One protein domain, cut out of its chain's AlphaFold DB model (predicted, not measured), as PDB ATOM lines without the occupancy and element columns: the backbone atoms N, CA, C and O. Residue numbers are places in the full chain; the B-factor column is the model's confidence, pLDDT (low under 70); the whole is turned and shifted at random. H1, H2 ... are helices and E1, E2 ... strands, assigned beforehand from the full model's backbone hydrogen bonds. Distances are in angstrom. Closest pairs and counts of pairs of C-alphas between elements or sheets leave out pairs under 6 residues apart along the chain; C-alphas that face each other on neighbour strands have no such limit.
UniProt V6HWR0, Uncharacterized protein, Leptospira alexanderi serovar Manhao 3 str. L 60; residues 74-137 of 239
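What this domain is: This is residues 74 to 137 of the 239 residues of an uncharacterized protein of Leptospira alexanderi serovar Manhao 3 str. L 60 (UniProt V6HWR0). With little regular structure, this is a loose row of two small strand hairpins, E3 with E4 and E1 with E2; short helix H1 follows E4, and a tail, residues 124 to 137, sticks out beyond it. The 64 printed residues hold E1, E2, E3, E4, then H1; the class is mostly strand, with 22 residues in named elements, and both sheets are antiparallel. The whole is loose, radius of gyration of the C-alphas 14.7 A, spanning 48 by 24 by 14 A.

Where its parts are: Find C-alpha 103 at (41.277, 38.324, -2.661), where E3 runs 13.1 A to residue 107. E4, residues 115 to 119, covers 13.2 A. E1, residues 84 to 87, and E2, 93 to 96, each cover 10.1 A. H1, residues 120 to 123, covers 5.8 A and ends at (32.236, 43.556, -3.888).

How they stand to each other: In hairpin E3 and E4, look at N 104 and O 118, 2.9 A apart, within hydrogen-bond range. In hairpin E1 and E2, N 96 and O 84 are within range at 2.8 A. The closest C-alphas of E2 and E4, Val 96 and Phe 115, are 7.3 A apart. E1 and E3 are apart. H1 is too short for an O i to N i+4 pair; its one O i to N i+3 pair is within range.

The domain as a whole: The farthest C-alphas, Glu 75 and Arg 137, are 47.9 A apart. The printed part has no cut and no long link. Confidence is under 70 at residues 74 to 77 and 123 to 137.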
ATOM      1  N   PHE A  74      63.927  52.977  -9.510       57.16
ATOM      2  CA  PHE A  74      63.143  51.828  -9.948       57.16
ATOM      3  C   PHE A  74      63.615  50.490  -9.360       57.16
ATOM      4  O   PHE A  74      62.786  49.608  -9.149       57.16
ATOM      5  N   GLU A  75      64.908  50.310  -9.061       54.88
ATOM      6  CA  GLU A  75      65.451  48.984  -8.700       54.88
ATOM      7  C   GLU A  75      65.069  48.489  -7.294       54.88
ATOM      8  O   GLU A  75      65.328  47.336  -6.964       54.88
ATOM      9  N   LYS A  76      64.417  49.311  -6.459       61.97
ATOM     10  CA  LYS A  76      64.061  48.937  -5.074       61.97
ATOM     11  C   LYS A  76      62.575  48.746  -4.794       61.97
ATOM     12  O   LYS A  76      62.217  48.434  -3.661       61.97
ATOM     13  N   THR A  77      61.703  48.933  -5.776       64.56
ATOM     14  CA  THR A  77      60.265  48.971  -5.487       64.56
ATOM     15  C   THR A  77      59.664  47.568  -5.356       64.56
ATOM     16  O   THR A  77      58.772  47.373  -4.540       64.56
ATOM     17  N   LEU A  78      60.168  46.566  -6.084       76.50
ATOM     18  CA  LEU A  78      59.647  45.193  -6.047       76.50
ATOM     19  C   LEU A  78      60.409  44.330  -5.028       76.50
ATOM     20  O   LEU A  78      61.578  44.010  -5.222       76.50
ATOM     21  N   ILE A  79      59.729  43.927  -3.957       76.19
ATOM     22  CA  ILE A  79      60.243  43.064  -2.881       76.19
ATOM     23  C   ILE A  79      59.727  41.618  -2.971       76.19
ATOM     24  O   ILE A  79      60.259  40.734  -2.301       76.19
ATOM     25  N   SER A  80      58.709  41.342  -3.795       78.12
ATOM     26  CA  SER A  80      58.176  39.992  -4.014       78.12
ATOM     27  C   SER A  80      57.518  39.822  -5.392       78.12
ATOM     28  O   SER A  80      57.180  40.787  -6.082       78.12
ATOM     29  N   LYS A  81      57.346  38.563  -5.825       77.75
ATOM     30  CA  LYS A  81      56.656  38.236  -7.084       77.75
ATOM     31  C   LYS A  81      55.182  38.643  -7.011       77.75
ATOM     32  O   LYS A  81      54.532  38.433  -5.993       77.75
ATOM     33  N   GLY A  82      54.661  39.159  -8.122       79.00
ATOM     34  CA  GLY A  82      53.246  39.518  -8.265       79.00
ATOM     35  C   GLY A  82      52.881  40.907  -7.741       79.00
ATOM     36  O   GLY A  82      51.735  41.311  -7.891       79.00
ATOM     37  N   GLN A  83      53.825  41.657  -7.167       86.44
ATOM     38  CA  GLN A  83      53.559  43.039  -6.776       86.44
ATOM     39  C   GLN A  83      53.283  43.929  -7.988       86.44
ATOM     40  O   GLN A  83      53.936  43.818  -9.028       86.44
ATOM     41  N   LEU A  84      52.330  44.842  -7.821       86.75
ATOM     42  CA  LEU A  84      52.019  45.874  -8.803       86.75
ATOM     43  C   LEU A  84      52.827  47.130  -8.489       86.75
ATOM     44  O   LEU A  84      52.922  47.532  -7.331       86.75
ATOM     45  N   VAL A  85      53.382  47.768  -9.518       88.62
ATOM     46  CA  VAL A  85      54.035  49.075  -9.385       88.62
ATOM     47  C   VAL A  85      53.018  50.162  -9.708       88.62
ATOM     48  O   VAL A  85      52.401  50.150 -10.771       88.62
ATOM     49  N   THR A  86      52.859  51.105  -8.792       88.88
ATOM     50  CA  THR A  86      51.944  52.246  -8.906       88.88
ATOM     51  C   THR A  86      52.651  53.522  -8.450       88.88
ATOM     52  O   THR A  86      53.851  53.503  -8.162       88.88
ATOM     53  N   ARG A  87      51.928  54.642  -8.411       87.50
ATOM     54  CA  ARG A  87      52.416  55.906  -7.861       87.50
ATOM     55  C   ARG A  87      51.648  56.298  -6.609       87.50
ATOM     56  O   ARG A  87      50.445  56.068  -6.535       87.50
ATOM     57  N   ASP A  88      52.352  56.905  -5.661       86.75
ATOM     58  CA  ASP A  88      51.726  57.571  -4.524       86.75
ATOM     59  C   ASP A  88      51.124  58.933  -4.914       86.75
ATOM     60  O   ASP A  88      51.296  59.424  -6.034       86.75
ATOM     61  N   ALA A  89      50.430  59.575  -3.970       85.50
ATOM     62  CA  ALA A  89      49.858  60.912  -4.163       85.50
ATOM     63  C   ALA A  89      50.911  61.998  -4.469       85.50
ATOM     64  O   ALA A  89      50.568  63.059  -4.986       85.50
ATOM     65  N   SER A  90      52.186  61.734  -4.171       86.62
ATOM     66  CA  SER A  90      53.321  62.617  -4.457       86.62
ATOM     67  C   SER A  90      53.991  62.297  -5.804       86.62
ATOM     68  O   SER A  90      54.950  62.963  -6.189       86.62
ATOM     69  N   GLY A  91      53.501  61.291  -6.537       84.19
ATOM     70  CA  GLY A  91      54.034  60.852  -7.824       84.19
ATOM     71  C   GLY A  91      55.232  59.900  -7.742       84.19
ATOM     72  O   GLY A  91      55.778  59.559  -8.797       84.19
ATOM     73  N   ASN A  92      55.629  59.455  -6.545       84.44
ATOM     74  CA  ASN A  92      56.717  58.495  -6.346       84.44
ATOM     75  C   ASN A  92      56.258  57.078  -6.679       84.44
ATOM     76  O   ASN A  92      55.126  56.707  -6.382       84.44
ATOM     77  N   PHE A  93      57.148  56.258  -7.237       86.50
ATOM     78  CA  PHE A  93      56.855  54.845  -7.470       86.50
ATOM     79  C   PHE A  93      56.799  54.063  -6.156       86.50
ATOM     80  O   PHE A  93      57.749  54.088  -5.374       86.50
ATOM     81  N   ILE A  94      55.717  53.317  -5.955       86.00
ATOM     82  CA  ILE A  94      55.539  52.404  -4.822       86.00
ATOM     83  C   ILE A  94      55.080  51.026  -5.312       86.00
ATOM     84  O   ILE A  94      54.536  50.904  -6.413       86.00
ATOM     85  N   SER A  95      55.292  49.983  -4.507       88.31
ATOM     86  CA  SER A  95      54.757  48.646  -4.782       88.31
ATOM     87  C   SER A  95      53.553  48.341  -3.911       88.31
ATOM     88  O   SER A  95      53.516  48.647  -2.722       88.31
ATOM     89  N   VAL A  96      52.568  47.691  -4.519       87.75
ATOM     90  CA  VAL A  96      51.384  47.170  -3.842       87.75
ATOM     91  C   VAL A  96      51.481  45.652  -3.812       87.75
ATOM     92  O   VAL A  96      51.800  45.013  -4.818       87.75
ATOM     93  N   SER A  97      51.233  45.074  -2.636       84.69
ATOM     94  CA  SER A  97      51.171  43.622  -2.457       84.69
ATOM     95  C   SER A  97      50.067  43.015  -3.339       84.69
ATOM     96  O   SER A  97      48.990  43.607  -3.413       84.69
ATOM     97  N   PRO A  98      50.276  41.836  -3.958       77.25
ATOM     98  CA  PRO A  98      49.248  41.162  -4.762       77.25
ATOM     99  C   PRO A  98      47.984  40.750  -3.984       77.25
ATOM    100  O   PRO A  98      47.018  40.321  -4.607       77.25
ATOM    101  N   GLY A  99      47.977  40.871  -2.651       81.00
ATOM    102  CA  GLY A  99      46.923  40.340  -1.782       81.00
ATOM    103  C   GLY A  99      47.176  38.884  -1.382       81.00
ATOM    104  O   GLY A  99      48.223  38.306  -1.690       81.00
ATOM    105  N   LEU A 100      46.235  38.303  -0.642       83.25
ATOM    106  CA  LEU A 100      46.202  36.890  -0.265       83.25
ATOM    107  C   LEU A 100      45.394  36.064  -1.282       83.25
ATOM    108  O   LEU A 100      44.734  36.588  -2.178       83.25
ATOM    109  N   ASN A 101      45.428  34.736  -1.133       81.31
ATOM    110  CA  ASN A 101      44.599  33.844  -1.943       81.31
ATOM    111  C   ASN A 101      43.111  34.200  -1.798       81.31
ATOM    112  O   ASN A 101      42.620  34.375  -0.683       81.31
ATOM    113  N   ASN A 102      42.389  34.205  -2.923       78.06
ATOM    114  CA  ASN A 102      40.954  34.512  -3.014       78.06
ATOM    115  C   ASN A 102      40.573  35.962  -2.652       78.06
ATOM    116  O   ASN A 102      39.410  36.241  -2.351       78.06
ATOM    117  N   GLU A 103      41.532  36.886  -2.710       85.25
ATOM    118  CA  GLU A 103      41.277  38.324  -2.661       85.25
ATOM    119  C   GLU A 103      41.280  38.933  -4.065       85.25
ATOM    120  O   GLU A 103      41.876  38.407  -5.006       85.25
ATOM    121  N   ILE A 104      40.594  40.064  -4.200       82.62
ATOM    122  CA  ILE A 104      40.621  40.915  -5.384       82.62
ATOM    123  C   ILE A 104      41.260  42.252  -5.019       82.62
ATOM    124  O   ILE A 104      41.070  42.771  -3.919       82.62
ATOM    125  N   LEU A 105      42.003  42.833  -5.954       86.50
ATOM    126  CA  LEU A 105      42.505  44.195  -5.831       86.50
ATOM    127  C   LEU A 105      41.456  45.162  -6.380       86.50
ATOM    128  O   LEU A 105      41.048  45.060  -7.536       86.50
ATOM    129  N   ILE A 106      41.019  46.097  -5.543       85.19
ATOM    130  CA  ILE A 106      40.024  47.113  -5.893       85.19
ATOM    131  C   ILE A 106      40.714  48.473  -5.913       85.19
ATOM    132  O   ILE A 106      41.557  48.755  -5.058       85.19
ATOM    133  N   PHE A 107      40.341  49.320  -6.874       86.50
ATOM    134  CA  PHE A 107      40.776  50.711  -6.880       86.50
ATOM    135  C   PHE A 107      40.247  51.442  -5.638       86.50
ATOM    136  O   PHE A 107      39.047  51.433  -5.361       86.50
ATOM    137  N   ASP A 108      41.142  52.086  -4.898       86.00
ATOM    138  CA  ASP A 108      40.812  52.889  -3.727       86.00
ATOM    139  C   ASP A 108      41.695  54.135  -3.681       86.00
ATOM    140  O   ASP A 108      42.879  54.062  -3.343       86.00
ATOM    141  N   SER A 109      41.097  55.289  -3.971       86.50
ATOM    142  CA  SER A 109      41.768  56.591  -3.963       86.50
ATOM    143  C   SER A 109      42.258  57.037  -2.583       86.50
ATOM    144  O   SER A 109      43.041  57.978  -2.503       86.50
ATOM    145  N   SER A 110      41.792  56.409  -1.499       86.88
ATOM    146  CA  SER A 110      42.283  56.667  -0.139       86.88
ATOM    147  C   SER A 110      43.530  55.852   0.213       86.88
ATOM    148  O   SER A 110      44.254  56.200   1.147       86.88
ATOM    149  N   SER A 111      43.810  54.783  -0.536       88.88
ATOM    150  CA  SER A 111      45.028  53.997  -0.360       88.88
ATOM    151  C   SER A 111      46.222  54.705  -1.001       88.88
ATOM    152  O   SER A 111      46.097  55.288  -2.079       88.88
ATOM    153  N   GLN A 112      47.406  54.617  -0.383       83.88
ATOM    154  CA  GLN A 112      48.607  55.260  -0.932       83.88
ATOM    155  C   GLN A 112      48.926  54.820  -2.367       83.88
ATOM    156  O   GLN A 112      49.463  55.618  -3.115       83.88
ATOM    157  N   GLY A 113      48.601  53.584  -2.757       85.38
ATOM    158  CA  GLY A 113      48.881  53.064  -4.100       85.38
ATOM    159  C   GLY A 113      47.716  53.101  -5.076       85.38
ATOM    160  O   GLY A 113      47.840  52.574  -6.182       85.38
ATOM    161  N   GLY A 114      46.572  53.650  -4.671       88.31
ATOM    162  CA  GLY A 114      45.346  53.591  -5.461       88.31
ATOM    163  C   GLY A 114      44.700  52.203  -5.519       88.31
ATOM    164  O   GLY A 114      43.681  52.053  -6.181       88.31
ATOM    165  N   PHE A 115      45.247  51.196  -4.833       89.00
ATOM    166  CA  PHE A 115      44.702  49.843  -4.769       89.00
ATOM    167  C   PHE A 115      44.714  49.302  -3.341       89.00
ATOM    168  O   PHE A 115      45.701  49.455  -2.615       89.00
ATOM    169  N   LYS A 116      43.647  48.591  -2.972       87.25
ATOM    170  CA  LYS A 116      43.584  47.786  -1.748       87.25
ATOM    171  C   LYS A 116      43.130  46.353  -2.047       87.25
ATOM    172  O   LYS A 116      42.279  46.169  -2.922       87.25
ATOM    173  N   PRO A 117      43.645  45.346  -1.326       87.00
ATOM    174  CA  PRO A 117      43.065  44.014  -1.346       87.00
ATOM    175  C   PRO A 117      41.709  44.020  -0.637       87.00
ATOM    176  O   PRO A 117      41.498  44.739   0.344       87.00
ATOM    177  N   ALA A 118      40.784  43.216  -1.141       83.19
ATOM    178  CA  ALA A 118      39.485  43.012  -0.534       83.19
ATOM    179  C   ALA A 118      38.996  41.583  -0.793       83.19
ATOM    180  O   ALA A 118      39.341  40.958  -1.797       83.19
ATOM    181  N   SER A 119      38.161  41.052   0.100       82.50
ATOM    182  CA  SER A 119      37.530  39.750  -0.130       82.50
ATOM    183  C   SER A 119      36.502  39.852  -1.258       82.50
ATOM    184  O   SER A 119      35.850  40.889  -1.412       82.50
ATOM    185  N   LEU A 120      36.279  38.764  -2.003       74.75
ATOM    186  CA  LEU A 120      35.196  38.702  -2.998       74.75
ATOM    187  C   LEU A 120      33.836  39.127  -2.410       74.75
ATOM    188  O   LEU A 120      33.049  39.780  -3.084       74.75
ATOM    189  N   GLY A 121      33.594  38.819  -1.129       70.94
ATOM    190  CA  GLY A 121      32.379  39.198  -0.401       70.94
ATOM    191  C   GLY A 121      32.139  40.711  -0.325       70.94
ATOM    192  O   GLY A 121      30.997  41.161  -0.351       70.94
ATOM    193  N   SER A 122      33.211  41.506  -0.276       70.50
ATOM    194  CA  SER A 122      33.116  42.964  -0.166       70.50
ATOM    195  C   SER A 122      32.570  43.636  -1.431       70.50
ATOM    196  O   SER A 122      31.888  44.655  -1.316       70.50
ATOM    197  N   LEU A 123      32.770  43.040  -2.618       65.94
ATOM    198  CA  LEU A 123      32.236  43.556  -3.888       65.94
ATOM    199  C   LEU A 123      30.706  43.645  -3.879       65.94
ATOM    200  O   LEU A 123      30.141  44.562  -4.469       65.94
ATOM    201  N   PHE A 124      30.043  42.729  -3.170       65.50
ATOM    202  CA  PHE A 124      28.582  42.673  -3.073       65.50
ATOM    203  C   PHE A 124      27.996  43.679  -2.074       65.50
ATOM    204  O   PHE A 124      26.787  43.892  -2.053       65.50
ATOM    205  N   SER A 125      28.843  44.295  -1.244       63.53
ATOM    206  CA  SER A 125      28.445  45.327  -0.279       63.53
ATOM    207  C   SER A 125      28.633  46.754  -0.805       63.53
ATOM    208  O   SER A 125      28.253  47.709  -0.129       63.53
ATOM    209  N   LEU A 126      29.207  46.917  -2.006       62.91
ATOM    210  CA  LEU A 126      29.461  48.230  -2.593       62.91
ATOM    211  C   LEU A 126      28.150  48.872  -3.091       62.91
ATOM    212  O   LEU A 126      27.470  48.306  -3.955       62.91
ATOM    213  N   PRO A 127      27.791  50.072  -2.600       54.69
ATOM    214  CA  PRO A 127      26.629  50.795  -3.096       54.69
ATOM    215  C   PRO A 127      26.838  51.156  -4.573       54.69
ATOM    216  O   PRO A 127      27.803  51.824  -4.929       54.69
ATOM    217  N   GLY A 128      25.932  50.700  -5.442       54.31
ATOM    218  CA  GLY A 128      25.930  51.027  -6.875       54.31
ATOM    219  C   GLY A 128      26.285  49.878  -7.824       54.31
ATOM    220  O   GLY A 128      25.969  49.970  -9.006       54.31
ATOM    221  N   MET A 129      26.836  48.763  -7.335       46.91
ATOM    222  CA  MET A 129      27.063  47.554  -8.140       46.91
ATOM    223  C   MET A 129      26.057  46.458  -7.770       46.91
ATOM    224  O   MET A 129      26.380  45.458  -7.140       46.91
ATOM    225  N   LYS A 130      24.800  46.626  -8.191       51.38
ATOM    226  CA  LYS A 130      23.899  45.480  -8.372       51.38
ATOM    227  C   LYS A 130      24.009  45.033  -9.824       51.38
ATOM    228  O   LYS A 130      23.171  45.381 -10.652       51.38
ATOM    229  N   THR A 131      25.080  44.323 -10.169       49.72
ATOM    230  CA  THR A 131      25.164  43.671 -11.478       49.72
ATOM    231  C   THR A 131      24.160  42.523 -11.508       49.72
ATOM    232  O   THR A 131      24.319  41.507 -10.840       49.72
ATOM    233  N   LEU A 132      23.106  42.715 -12.298       50.62
ATOM    234  CA  LEU A 132      22.006  41.789 -12.596       50.62
ATOM    235  C   LEU A 132      22.435  40.477 -13.298       50.62
ATOM    236  O   LEU A 132      21.614  39.851 -13.959       50.62
ATOM    237  N   CYS A 133      23.695  40.050 -13.198       44.88
ATOM    238  CA  CYS A 133      24.207  38.949 -14.019       44.88
ATOM    239  C   CYS A 133      24.342  37.612 -13.298       44.88
ATOM    240  O   CYS A 133      24.569  36.614 -13.970       44.88
ATOM    241  N   ASP A 134      24.137  37.553 -11.985       40.97
ATOM    242  CA  ASP A 134      24.204  36.288 -11.270       40.97
ATOM    243  C   ASP A 134      22.909  36.039 -10.503       40.97
ATOM    244  O   ASP A 134      22.704  36.506  -9.383       40.97
ATOM    245  N   TYR A 135      22.074  35.164 -11.069       48.84
ATOM    246  CA  TYR A 135      21.329  34.202 -10.261       48.84
ATOM    247  C   TYR A 135      22.331  33.255  -9.576       48.84
ATOM    248  O   TYR A 135      22.253  32.033  -9.720       48.84
ATOM    249  N   VAL A 136      23.266  33.790  -8.781       47.81
ATOM    250  CA  VAL A 136      23.756  33.031  -7.638       47.81
ATOM    251  C   VAL A 136      22.479  32.673  -6.913       47.81
ATOM    252  O   VAL A 136      21.697  33.553  -6.548       47.81
ATOM    253  N   ARG A 137      22.213  31.369  -6.799       46.94
ATOM    254  CA  ARG A 137      21.221  30.851  -5.867       46.94
ATOM    255  C   ARG A 137      21.591  31.493  -4.541       46.94
ATOM    256  O   ARG A 137      22.502  31.028  -3.861       46.94
TER     257      ARG A 137